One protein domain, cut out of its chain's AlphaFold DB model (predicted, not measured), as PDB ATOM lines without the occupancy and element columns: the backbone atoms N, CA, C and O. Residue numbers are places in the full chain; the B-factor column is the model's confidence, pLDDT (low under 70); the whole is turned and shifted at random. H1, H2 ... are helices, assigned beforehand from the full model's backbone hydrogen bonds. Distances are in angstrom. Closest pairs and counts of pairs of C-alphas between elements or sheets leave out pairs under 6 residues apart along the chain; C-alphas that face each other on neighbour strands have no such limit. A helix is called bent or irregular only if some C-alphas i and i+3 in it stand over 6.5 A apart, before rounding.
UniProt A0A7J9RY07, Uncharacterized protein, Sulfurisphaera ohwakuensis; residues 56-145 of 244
ATOM      1  N   GLU A  56     167.341 121.967 122.724       85.31
ATOM      2  CA  GLU A  56     166.583 120.978 123.485       85.31
ATOM      3  C   GLU A  56     167.096 120.823 124.925       85.31
ATOM      4  O   GLU A  56     166.301 120.580 125.836       85.31
ATOM      5  N   TYR A  57     168.402 120.988 125.172       88.31
ATOM      6  CA  TYR A  57     168.969 120.929 126.525       88.31
ATOM      7  C   TYR A  57     168.561 122.135 127.372       88.31
ATOM      8  O   TYR A  57     168.317 121.991 128.572       88.31
ATOM      9  N   ALA A  58     168.438 123.304 126.743       88.38
ATOM     10  CA  ALA A  58     167.920 124.510 127.377       88.38
ATOM     11  C   ALA A  58     166.436 124.336 127.726       88.38
ATOM     12  O   ALA A  58     166.022 124.611 128.852       88.38
ATOM     13  N   VAL A  59     165.644 123.779 126.807       91.56
ATOM     14  CA  VAL A  59     164.239 123.451 127.081       91.56
ATOM     15  C   VAL A  59     164.122 122.442 128.228       91.56
ATOM     16  O   VAL A  59     163.330 122.636 129.148       91.56
ATOM     17  N   LEU A  60     164.943 121.388 128.240       93.25
ATOM     18  CA  LEU A  60     164.950 120.412 129.329       93.25
ATOM     19  C   LEU A  60     165.275 121.048 130.679       93.25
ATOM     20  O   LEU A  60     164.597 120.755 131.664       93.25
ATOM     21  N   GLY A  61     166.289 121.910 130.732       93.12
ATOM     22  CA  GLY A  61     166.656 122.610 131.956       93.12
ATOM     23  C   GLY A  61     165.532 123.505 132.480       93.12
ATOM     24  O   GLY A  61     165.272 123.498 133.689       93.12
ATOM     25  N   TYR A  62     164.802 124.195 131.598       94.38
ATOM     26  CA  TYR A  62     163.598 124.941 131.973       94.38
ATOM     27  C   TYR A  62     162.533 124.015 132.588       94.38
ATOM     28  O   TYR A  62     162.036 124.264 133.693       94.38
ATOM     29  N   LEU A  63     162.212 122.904 131.911       95.38
ATOM     30  CA  LEU A  63     161.193 121.951 132.365       95.38
ATOM     31  C   LEU A  63     161.552 121.340 133.725       95.38
ATOM     32  O   LEU A  63     160.700 121.273 134.611       95.38
ATOM     33  N   LEU A  64     162.809 120.930 133.925       95.44
ATOM     34  CA  LEU A  64     163.281 120.348 135.186       95.44
ATOM     35  C   LEU A  64     163.134 121.327 136.356       95.44
ATOM     36  O   LEU A  64     162.658 120.928 137.420       95.44
ATOM     37  N   ARG A  65     163.484 122.604 136.160       95.25
ATOM     38  CA  ARG A  65     163.341 123.642 137.193       95.25
ATOM     39  C   ARG A  65     161.879 123.904 137.540       95.25
ATOM     40  O   ARG A  65     161.545 123.973 138.723       95.25
ATOM     41  N   LYS A  66     160.990 123.994 136.544       93.94
ATOM     42  CA  LYS A  66     159.559 124.211 136.803       93.94
ATOM     43  C   LYS A  66     158.915 122.998 137.483       93.94
ATOM     44  O   LYS A  66     158.202 123.187 138.464       93.94
ATOM     45  N   ILE A  67     159.244 121.770 137.068       93.94
ATOM     46  CA  ILE A  67     158.826 120.540 137.766       93.94
ATOM     47  C   ILE A  67     159.310 120.556 139.222       93.94
ATOM     48  O   ILE A  67     158.522 120.326 140.138       93.94
ATOM     49  N   PHE A  68     160.593 120.859 139.449       94.69
ATOM     50  CA  PHE A  68     161.169 120.929 140.790       94.69
ATOM     51  C   PHE A  68     160.442 121.949 141.671       94.69
ATOM     52  O   PHE A  68     160.081 121.626 142.800       94.69
ATOM     53  N   SER A  69     160.168 123.146 141.144       92.25
ATOM     54  CA  SER A  69     159.437 124.198 141.855       92.25
ATOM     55  C   SER A  69     158.050 123.741 142.305       92.25
ATOM     56  O   SER A  69     157.690 123.928 143.466       92.25
ATOM     57  N   VAL A  70     157.282 123.113 141.409       89.81
ATOM     58  CA  VAL A  70     155.937 122.612 141.726       89.81
ATOM     59  C   VAL A  70     155.994 121.524 142.798       89.81
ATOM     60  O   VAL A  70     155.233 121.554 143.766       89.81
ATOM     61  N   ILE A  71     156.918 120.568 142.665       89.81
ATOM     62  CA  ILE A  71     157.069 119.489 143.648       89.81
ATOM     63  C   ILE A  71     157.512 120.051 145.004       89.81
ATOM     64  O   ILE A  71     156.986 119.619 146.028       89.81
ATOM     65  N   LYS A  72     158.436 121.021 145.022       91.19
ATOM     66  CA  LYS A  72     158.913 121.682 146.245       91.19
ATOM     67  C   LYS A  72     157.757 122.329 147.005       91.19
ATOM     68  O   LYS A  72     157.566 122.032 148.181       91.19
ATOM     69  N   GLU A  73     156.946 123.127 146.315       88.06
ATOM     70  CA  GLU A  73     155.789 123.800 146.907       88.06
ATOM     71  C   GLU A  73     154.788 122.799 147.505       88.06
ATOM     72  O   GLU A  73     154.270 122.996 148.605       88.06
ATOM     73  N   LYS A  74     154.505 121.698 146.798       83.75
ATOM     74  CA  LYS A  74     153.586 120.666 147.301       83.75
ATOM     75  C   LYS A  74     154.193 119.909 148.481       83.75
ATOM     76  O   LYS A  74     153.477 119.646 149.439       83.75
ATOM     77  N   ARG A  75     155.493 119.594 148.445       84.12
ATOM     78  CA  ARG A  75     156.210 118.907 149.530       84.12
ATOM     79  C   ARG A  75     156.153 119.697 150.834       84.12
ATOM     80  O   ARG A  75     155.861 119.109 151.868       84.12
ATOM     81  N   GLU A  76     156.390 121.005 150.781       83.94
ATOM     82  CA  GLU A  76     156.361 121.887 151.959       83.94
ATOM     83  C   GLU A  76     154.981 121.935 152.634       83.94
ATOM     84  O   GLU A  76     154.884 122.140 153.840       83.94
ATOM     85  N   LYS A  77     153.905 121.690 151.874       80.38
ATOM     86  CA  LYS A  77     152.524 121.654 152.385       80.38
ATOM     87  C   LYS A  77     152.129 120.310 153.004       80.38
ATOM     88  O   LYS A  77     151.058 120.216 153.602       80.38
ATOM     89  N   ILE A  78     152.934 119.261 152.838       74.56
ATOM     90  CA  ILE A  78     152.618 117.925 153.351       74.56
ATOM     91  C   ILE A  78     153.161 117.800 154.778       74.56
ATOM     92  O   ILE A  78     154.343 117.544 154.993       74.56
ATOM     93  N   THR A  79     152.271 117.916 155.763       64.12
ATOM     94  CA  THR A  79     152.578 117.577 157.159       64.12
ATOM     95  C   THR A  79     152.316 116.092 157.384       64.12
ATOM     96  O   THR A  79     151.169 115.647 157.380       64.12
ATOM     97  N   ILE A  80     153.378 115.309 157.574       64.19
ATOM     98  CA  ILE A  80     153.269 113.872 157.849       64.19
ATOM     99  C   ILE A  80     153.204 113.674 159.366       64.19
ATOM    100  O   ILE A  80     154.187 113.892 160.066       64.19
ATOM    101  N   SER A  81     152.045 113.247 159.860       51.44
ATOM    102  CA  SER A  81     151.793 112.834 161.247       51.44
ATOM    103  C   SER A  81     151.024 111.513 161.226       51.44
ATOM    104  O   SER A  81     150.110 111.403 160.407       51.44
ATOM    105  N   PRO A  82     151.191 110.583 162.187       57.97
ATOM    106  CA  PRO A  82     152.403 109.996 162.780       57.97
ATOM    107  C   PRO A  82     152.973 108.909 161.808       57.97
ATOM    108  O   PRO A  82     152.768 109.097 160.608       57.97
ATOM    109  N   PRO A  83     153.766 107.873 162.194       53.75
ATOM    110  CA  PRO A  83     154.695 107.227 161.261       53.75
ATOM    111  C   PRO A  83     153.971 106.668 160.032       53.75
ATOM    112  O   PRO A  83     152.870 106.121 160.177       53.75
ATOM    113  N   PRO A  84     154.574 106.790 158.832       57.59
ATOM    114  CA  PRO A  84     154.004 106.194 157.638       57.59
ATOM    115  C   PRO A  84     153.696 104.732 157.947       57.59
ATOM    116  O   PRO A  84     154.526 104.029 158.530       57.59
ATOM    117  N   LEU A  85     152.488 104.289 157.588       62.66
ATOM    118  CA  LEU A  85     152.129 102.873 157.634       62.66
ATOM    119  C   LEU A  85     153.313 102.094 157.049       62.66
ATOM    120  O   LEU A  85     153.848 102.516 156.027       62.66
ATOM    121  N   ARG A  86     153.754 101.013 157.704       67.88
ATOM    122  CA  ARG A  86     155.014 100.289 157.417       67.88
ATOM    123  C   ARG A  86     155.322 100.122 155.919       67.88
ATOM    124  O   ARG A  86     156.477 100.183 155.510       67.88
ATOM    125  N   PHE A  87     154.285  99.946 155.102       66.88
ATOM    126  CA  PHE A  87     154.374  99.733 153.659       66.88
ATOM    127  C   PHE A  87     154.376 100.997 152.781       66.88
ATOM    128  O   PHE A  87     154.721 100.914 151.603       66.88
ATOM    129  N   PHE A  88     154.027 102.157 153.334       69.56
ATOM    130  CA  PHE A  88     154.034 103.467 152.678       69.56
ATOM    131  C   PHE A  88     155.172 104.363 153.171       69.56
ATOM    132  O   PHE A  88     155.077 105.587 153.096       69.56
ATOM    133  N   ASN A  89     156.281 103.785 153.640       68.81
ATOM    134  CA  ASN A  89     157.497 104.553 153.893       68.81
ATOM    135  C   ASN A  89     158.218 104.890 152.571       68.81
ATOM    136  O   ASN A  89     159.318 104.421 152.296       68.81
ATOM    137  N   PHE A  90     157.561 105.676 151.713       75.50
ATOM    138  CA  PHE A  90     158.140 106.185 150.467       75.50
ATOM    139  C   PHE A  90     158.913 107.490 150.686       75.50
ATOM    140  O   PHE A  90     159.607 107.931 149.774       75.50
ATOM    141  N   ILE A  91     158.815 108.099 151.874       78.12
ATOM    142  CA  ILE A  91     159.368 109.424 152.195       78.12
ATOM    143  C   ILE A  91     160.871 109.462 151.942       78.12
ATOM    144  O   ILE A  91     161.356 110.377 151.286       78.12
ATOM    145  N   GLU A  92     161.604 108.456 152.415       80.19
ATOM    146  CA  GLU A  92     163.053 108.385 152.222       80.19
ATOM    147  C   GLU A  92     163.411 108.279 150.734       80.19
ATOM    148  O   GLU A  92     164.211 109.065 150.226       80.19
ATOM    149  N   SER A  93     162.756 107.365 150.006       82.19
ATOM    150  CA  SER A  93     162.974 107.205 148.564       82.19
ATOM    151  C   SER A  93     162.599 108.460 147.772       82.19
ATOM    152  O   SER A  93     163.324 108.855 146.863       82.19
ATOM    153  N   PHE A  94     161.511 109.128 148.154       85.56
ATOM    154  CA  PHE A  94     161.060 110.371 147.550       85.56
ATOM    155  C   PHE A  94     162.052 111.499 147.818       85.56
ATOM    156  O   PHE A  94     162.445 112.182 146.882       85.56
ATOM    157  N   ASN A  95     162.505 111.663 149.065       86.69
ATOM    158  CA  ASN A  95     163.501 112.667 149.430       86.69
ATOM    159  C   ASN A  95     164.800 112.455 148.649       86.69
ATOM    160  O   ASN A  95     165.345 113.413 148.115       86.69
ATOM    161  N   LYS A  96     165.253 111.203 148.515       89.69
ATOM    162  CA  LYS A  96     166.432 110.857 147.718       89.69
ATOM    163  C   LYS A  96     166.266 111.254 146.250       89.69
ATOM    164  O   LYS A  96     167.152 111.890 145.690       89.69
ATOM    165  N   GLU A  97     165.152 110.890 145.618       89.69
ATOM    166  CA  GLU A  97     164.888 111.256 144.218       89.69
ATOM    167  C   GLU A  97     164.683 112.768 144.035       89.69
ATOM    168  O   GLU A  97     165.099 113.328 143.023       89.69
ATOM    169  N   PHE A  98     164.101 113.445 145.024       91.25
ATOM    170  CA  PHE A  98     163.916 114.892 145.020       91.25
ATOM    171  C   PHE A  98     165.248 115.645 145.128       91.25
ATOM    172  O   PHE A  98     165.478 116.567 144.352       91.25
ATOM    173  N   SER A  99     166.154 115.220 146.014       91.50
ATOM    174  CA  SER A  99     167.513 115.774 146.097       91.50
ATOM    175  C   SER A  99     168.301 115.536 144.809       91.50
ATOM    176  O   SER A  99     168.934 116.451 144.298       91.50
ATOM    177  N   LYS A 100     168.188 114.350 144.198       93.25
ATOM    178  CA  LYS A 100     168.794 114.119 142.878       93.25
ATOM    179  C   LYS A 100     168.235 115.057 141.808       93.25
ATOM    180  O   LYS A 100     168.974 115.482 140.928       93.25
ATOM    181  N   LEU A 101     166.935 115.359 141.835       92.62
ATOM    182  CA  LEU A 101     166.339 116.319 140.902       92.62
ATOM    183  C   LEU A 101     166.882 117.739 141.131       92.62
ATOM    184  O   LEU A 101     167.075 118.470 140.160       92.62
ATOM    185  N   GLU A 102     167.130 118.110 142.389       93.81
ATOM    186  CA  GLU A 102     167.746 119.387 142.758       93.81
ATOM    187  C   GLU A 102     169.154 119.544 142.182       93.81
ATOM    188  O   GLU A 102     169.480 120.612 141.679       93.81
ATOM    189  N   GLU A 103     169.957 118.482 142.198       93.69
ATOM    190  CA  GLU A 103     171.291 118.474 141.590       93.69
ATOM    191  C   GLU A 103     171.200 118.475 140.060       93.69
ATOM    192  O   GLU A 103     171.788 119.313 139.380       93.69
ATOM    193  N   VAL A 104     170.401 117.565 139.498       92.31
ATOM    194  CA  VAL A 104     170.331 117.346 138.048       92.31
ATOM    195  C   VAL A 104     169.789 118.558 137.296       92.31
ATOM    196  O   VAL A 104     170.205 118.785 136.165       92.31
ATOM    197  N   LYS A 105     168.882 119.355 137.877       92.12
ATOM    198  CA  LYS A 105     168.379 120.565 137.197       92.12
ATOM    199  C   LYS A 105     169.481 121.603 136.952       92.12
ATOM    200  O   LYS A 105     169.376 122.338 135.976       92.12
ATOM    201  N   GLU A 106     170.514 121.646 137.798       91.50
ATOM    202  CA  GLU A 106     171.640 122.585 137.672       91.50
ATOM    203  C   GLU A 106     172.649 122.162 136.602       91.50
ATOM    204  O   GLU A 106     173.399 122.984 136.088       91.50
ATOM    205  N   GLU A 107     172.645 120.889 136.205       89.62
ATOM    206  CA  GLU A 107     173.534 120.381 135.156       89.62
ATOM    207  C   GLU A 107     173.124 120.819 133.741       89.62
ATOM    208  O   GLU A 107     173.914 120.687 132.801       89.62
ATOM    209  N   PHE A 108     171.884 121.291 133.572       89.12
ATOM    210  CA  PHE A 108     171.331 121.740 132.295       89.12
ATOM    211  C   PHE A 108     171.152 123.265 132.286       89.12
ATOM    212  O   PHE A 108     170.784 123.841 133.315       89.12
ATOM    213  N   PRO A 109     171.340 123.935 131.133       87.75
ATOM    214  CA  PRO A 109     171.175 125.387 131.026       87.75
ATOM    215  C   PRO A 109     169.759 125.840 131.421       87.75
ATOM    216  O   PRO A 109     168.807 125.074 131.297       87.75
ATOM    217  N   GLU A 110     169.604 127.071 131.924       86.25
ATOM    218  CA  GLU A 110     168.301 127.596 132.389       86.25
ATOM    219  C   GLU A 110     167.227 127.576 131.305       86.25
ATOM    220  O   GLU A 110     166.109 127.121 131.550       86.25
ATOM    221  N   GLY A 111     167.611 128.000 130.102       87.44
ATOM    222  CA  GLY A 111     166.809 127.908 128.895       87.44
ATOM    223  C   GLY A 111     165.432 128.551 128.974       87.44
ATOM    224  O   GLY A 111     165.190 129.488 129.730       87.44
ATOM    225  N   TYR A 112     164.531 128.079 128.115       87.81
ATOM    226  CA  TYR A 112     163.213 128.667 127.917       87.81
ATOM    227  C   TYR A 112     162.171 127.593 127.617       87.81
ATOM    228  O   TYR A 112     162.490 126.464 127.240       87.81
ATOM    229  N   PHE A 113     160.900 127.959 127.762       91.06
ATOM    230  CA  PHE A 113     159.806 127.095 127.349       91.06
ATOM    231  C   PHE A 113     159.609 127.145 125.834       91.06
ATOM    232  O   PHE A 113     159.405 128.211 125.256       91.06
ATOM    233  N   LYS A 114     159.568 125.970 125.215       88.88
ATOM    234  CA  LYS A 114     159.107 125.754 123.842       88.88
ATOM    235  C   LYS A 114     157.945 124.751 123.894       88.88
ATOM    236  O   LYS A 114     158.014 123.834 124.712       88.88
ATOM    237  N   PRO A 115     156.894 124.868 123.069       87.62
ATOM    238  CA  PRO A 115     155.901 123.804 122.914       87.62
ATOM    239  C   PRO A 115     156.511 122.523 122.315       87.62
ATOM    240  O   PRO A 115     157.447 122.624 121.516       87.62
ATOM    241  N   PRO A 116     155.984 121.330 122.650       89.75
ATOM    242  CA  PRO A 116     156.480 120.077 122.091       89.75
ATOM    243  C   PRO A 116     156.314 120.028 120.563       89.75
ATOM    244  O   PRO A 116     155.276 120.417 120.026       89.75
ATOM    245  N   SER A 117     157.330 119.511 119.879       83.44
ATOM    246  CA  SER A 117     157.392 119.275 118.434       83.44
ATOM    247  C   SER A 117     157.497 117.780 118.129       83.44
ATOM    248  O   SER A 117     158.031 117.004 118.918       83.44
ATOM    249  N   TYR A 118     157.047 117.366 116.941       80.88
ATOM    250  CA  TYR A 118     157.192 115.983 116.467       80.88
ATOM    251  C   TYR A 118     158.658 115.573 116.237       80.88
ATOM    252  O   TYR A 118     158.961 114.386 116.175       80.88
ATOM    253  N   THR A 119     159.553 116.553 116.099       79.19
ATOM    254  CA  THR A 119     161.001 116.362 115.936       79.19
ATOM    255  C   THR A 119     161.748 116.272 117.265       79.19
ATOM    256  O   THR A 119     162.960 116.080 117.256       79.19
ATOM    257  N   ASP A 120     161.070 116.477 118.399       83.56
ATOM    258  CA  ASP A 120     161.741 116.497 119.693       83.56
ATOM    259  C   ASP A 120     162.233 115.089 120.071       83.56
ATOM    260  O   ASP A 120     161.530 114.095 119.854       83.56
ATOM    261  N   PRO A 121     163.417 114.974 120.693       87.25
ATOM    262  CA  PRO A 121     163.957 113.683 121.079       87.25
ATOM    263  C   PRO A 121     163.108 113.028 122.174       87.25
ATOM    264  O   PRO A 121     162.553 113.700 123.047       87.25
ATOM    265  N   ASP A 122     163.084 111.692 122.203       88.56
ATOM    266  CA  ASP A 122     162.283 110.901 123.152       88.56
ATOM    267  C   ASP A 122     162.438 111.349 124.611       88.56
ATOM    268  O   ASP A 122     161.484 111.346 125.396       88.56
ATOM    269  N   TRP A 123     163.662 111.712 125.006       92.12
ATOM    270  CA  TRP A 123     163.946 112.168 126.362       92.12
ATOM    271  C   TRP A 123     163.270 113.500 126.688       92.12
ATOM    272  O   TRP A 123     162.810 113.669 127.819       92.12
ATOM    273  N   LEU A 124     163.131 114.398 125.713       92.00
ATOM    274  CA  LEU A 124     162.443 115.672 125.881       92.00
ATOM    275  C   LEU A 124     160.927 115.458 125.906       92.00
ATOM    276  O   LEU A 124     160.250 115.978 126.789       92.00
ATOM    277  N   VAL A 125     160.407 114.580 125.042       91.50
ATOM    278  CA  VAL A 125     158.995 114.158 125.063       91.50
ATOM    279  C   VAL A 125     158.606 113.589 126.435       91.50
ATOM    280  O   VAL A 125     157.543 113.903 126.974       91.50
ATOM    281  N   MET A 126     159.470 112.776 127.051       91.31
ATOM    282  CA  MET A 126     159.253 112.288 128.418       91.31
ATOM    283  C   MET A 126     159.261 113.413 129.459       91.31
ATOM    284  O   MET A 126     158.463 113.372 130.397       91.31
ATOM    285  N   ALA A 127     160.143 114.404 129.318       93.81
ATOM    286  CA  ALA A 127     160.183 115.551 130.220       93.81
ATOM    287  C   ALA A 127     158.903 116.394 130.124       93.81
ATOM    288  O   ALA A 127     158.346 116.742 131.164       93.81
ATOM    289  N   TYR A 128     158.380 116.629 128.916       94.12
ATOM    290  CA  TYR A 128     157.096 117.307 128.714       94.12
ATOM    291  C   TYR A 128     155.939 116.585 129.397       94.12
ATOM    292  O   TYR A 128     155.142 117.221 130.077       94.12
ATOM    293  N   LYS A 129     155.860 115.254 129.284       91.50
ATOM    294  CA  LYS A 129     154.815 114.474 129.971       91.50
ATOM    295  C   LYS A 129     154.858 114.683 131.486       91.50
ATOM    296  O   LYS A 129     153.821 114.903 132.104       91.50
ATOM    297  N   SER A 130     156.052 114.653 132.077       90.12
ATOM    298  CA  SER A 130     156.233 114.928 133.508       90.12
ATOM    299  C   SER A 130     155.905 116.376 133.875       90.12
ATOM    300  O   SER A 130     155.352 116.620 134.942       90.12
ATOM    301  N   TYR A 131     156.239 117.328 133.003       92.38
ATOM    302  CA  TYR A 131     155.933 118.743 133.181       92.38
ATOM    303  C   TYR A 131     154.429 119.002 133.182       92.38
ATOM    304  O   TYR A 131     153.932 119.586 134.140       92.38
ATOM    305  N   PHE A 132     153.703 118.518 132.172       89.81
ATOM    306  CA  PHE A 132     152.254 118.692 132.099       89.81
ATOM    307  C   PHE A 132     151.555 118.018 133.277       89.81
ATOM    308  O   PHE A 132     150.666 118.612 133.871       89.81
ATOM    309  N   LEU A 133     152.022 116.838 133.702       85.94
ATOM    310  CA  LEU A 133     151.518 116.202 134.919       85.94
ATOM    311  C   LEU A 133     151.765 117.070 136.166       85.94
ATOM    312  O   LEU A 133     150.886 117.201 137.013       85.94
ATOM    313  N   ALA A 134     152.953 117.665 136.303       86.44
ATOM    314  CA  ALA A 134     153.252 118.558 137.419       86.44
ATOM    315  C   ALA A 134     152.372 119.820 137.381       86.44
ATOM    316  O   ALA A 134     151.799 120.190 138.401       86.44
ATOM    317  N   GLU A 135     152.208 120.442 136.216       84.06
ATOM    318  CA  GLU A 135     151.342 121.609 136.026       84.06
ATOM    319  C   GLU A 135     149.875 121.285 136.357       84.06
ATOM    320  O   GLU A 135     149.195 122.034 137.058       84.06
ATOM    321  N   GLU A 136     149.387 120.126 135.923       80.31
ATOM    322  CA  GLU A 136     148.061 119.628 136.280       80.31
ATOM    323  C   GLU A 136     147.902 119.463 137.799       80.31
ATOM    324  O   GLU A 136     146.889 119.883 138.360       80.31
ATOM    325  N   LEU A 137     148.913 118.924 138.491       75.25
ATOM    326  CA  LEU A 137     148.932 118.821 139.955       75.25
ATOM    327  C   LEU A 137     148.988 120.192 140.651       75.25
ATOM    328  O   LEU A 137     148.421 120.354 141.736       75.25
ATOM    329  N   GLU A 138     149.658 121.185 140.058       74.88
ATOM    330  CA  GLU A 138     149.679 122.575 140.532       74.88
ATOM    331  C   GLU A 138     148.248 123.132 140.581       74.88
ATOM    332  O   GLU A 138     147.830 123.646 141.625       74.88
ATOM    333  N   ARG A 139     147.468 122.901 139.514       70.38
ATOM    334  CA  ARG A 139     146.061 123.323 139.379       70.38
ATOM    335  C   ARG A 139     145.113 122.648 140.374       70.38
ATOM    336  O   ARG A 139     144.056 123.204 140.668       70.38
ATOM    337  N   ILE A 140     145.473 121.497 140.951       64.50
ATOM    338  CA  ILE A 140     144.668 120.885 142.014       64.50
ATOM    339  C   ILE A 140     144.806 121.704 143.304       64.50
ATOM    340  O   ILE A 140     145.773 121.574 144.066       64.50
ATOM    341  N   LYS A 141     143.778 122.502 143.596       57.81
ATOM    342  CA  LYS A 141     143.539 123.087 144.917       57.81
ATOM    343  C   LYS A 141     142.715 122.107 145.746       57.81
ATOM    344  O   LYS A 141     141.491 122.047 145.649       57.81
ATOM    345  N   VAL A 142     143.395 121.300 146.559       50.78
ATOM    346  CA  VAL A 142     142.731 120.455 147.559       50.78
ATOM    347  C   VAL A 142     142.286 121.365 148.705       50.78
ATOM    348  O   VAL A 142     143.064 121.669 149.602       50.78
ATOM    349  N   GLY A 143     141.051 121.859 148.628       42.28
ATOM    350  CA  GLY A 143     140.451 122.712 149.653       42.28
ATOM    351  C   GLY A 143     139.675 123.889 149.069       42.28
ATOM    352  O   GLY A 143     140.243 124.733 148.387       42.28
ATOM    353  N   LEU A 144     138.380 123.929 149.400       39.62
ATOM    354  CA  LEU A 144     137.398 124.995 149.163       39.62
ATOM    355  C   LEU A 144     137.207 125.427 147.698       39.62
ATOM    356  O   LEU A 144     137.983 126.194 147.134       39.62
ATOM    357  N   LYS A 145     136.067 124.992 147.134       43.09
ATOM    358  CA  LYS A 145     135.419 125.546 145.933       43.09
ATOM    359  C   LYS A 145     135.618 127.068 145.865       43.09
ATOM    360  O   LYS A 145     134.939 127.809 146.575       43.09
TER     361      LYS A 145
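Overview. This is residues 56 to 145 of the 244 residues of an uncharacterized protein of Sulfurisphaera ohwakuensis (UniProt A0A7J9RY07). Three helices make an open arrangement in which H2 and H3 both pack on H1 and stay apart from each other; H1 and H2 form a loose helical hairpin, and H3 runs alongside H1 the same way. At one end, residues 81 to 90 of the link from H1 to H2 stick out as a loop, the link from H2 to H3 wraps round the first part of H1, and residues 139 to 145 stick out as a tail at the end of the printed part. The printed part has 90 residues with three named helices, H1, H2 and H3 in that order, and no named strand; the class is all helix, and the helices hold 55 of the 90 residues. The whole is loose, with a radius of gyration of the C-alphas of 15.3 A, and spans 47 by 34 by 21 A along its three main axes.

Along the chain. The printed part begins with H1, residues 56 to 76, the longest helix with 21 residues. It measures 30.3 A from C-alpha 56 at (166.583, 120.978, 123.485) to C-alpha 76 at (156.361, 121.887, 151.959). Residues 77 to 90 follow with no named element. H2 is residues 91 to 106, 23.1 A from first to last C-alpha, beginning with C-alpha 91 at (159.368, 109.424, 152.195). Residues 107 to 121 again have no named element. H3 is residues 122 to 139, 26.1 A long, and ends with C-alpha 139 at (146.061, 123.323, 139.379). Residues 140 to 145 come after it, and the printed part ends at Lys 145, with its C-alpha at (135.419, 125.546, 145.933).

Arrangement. H1 touches both other helices. H1 and H3 touch, with 17 pairs of C-alphas within 8 A; the closest C-alphas of the two are those of Ile 67 and Tyr 131, 5.7 A apart. Their lines stand at a shallow tilt of 32 degrees, and they run the same way, with their centres 9.4 A apart. H1 and H2 touch with 8 pairs of C-alphas within 8 A, and H1 does so with residues 61 to 68 alone. The closest C-alphas of these two are those of Leu 64 and Lys 105, 5.5 A apart, and their centres are 11.6 A apart. They run opposite ways at a tilt of 36 degrees, only just steep, and form a helical hairpin. H2 and H3, which follow each other in the chain, are apart. In the backbones of H1 and H3, each O i to N i+4 pair is within hydrogen-bond range, while in H2 it is 11 of 12 pairs. No helix is bent or irregular.

Size, cuts and confidence. The two C-alphas farthest apart are those of Pro 82 and Thr 119, at 48.1 A, and the C-alphas of Glu 56 and Lys 145, the first and last printed, are 38.7 A apart. Residues 81 to 90 and residues 139 to 145, of which 139 belongs to H3, stand free. Without them the body has 73 residues, spans 43 by 25 by 18 A and has a radius of gyration of 12.8 A. The printed part has no cut. Both links are long, with 14 residues between H1 and H2 and 15 between H2 and H3. The mean pLDDT of the printed part is 82.3; 17 residues are under 70, namely residues 79 to 89 and 140 to 145. The mean pLDDT is 91 for H1, 89 for H2 and 87 for H3.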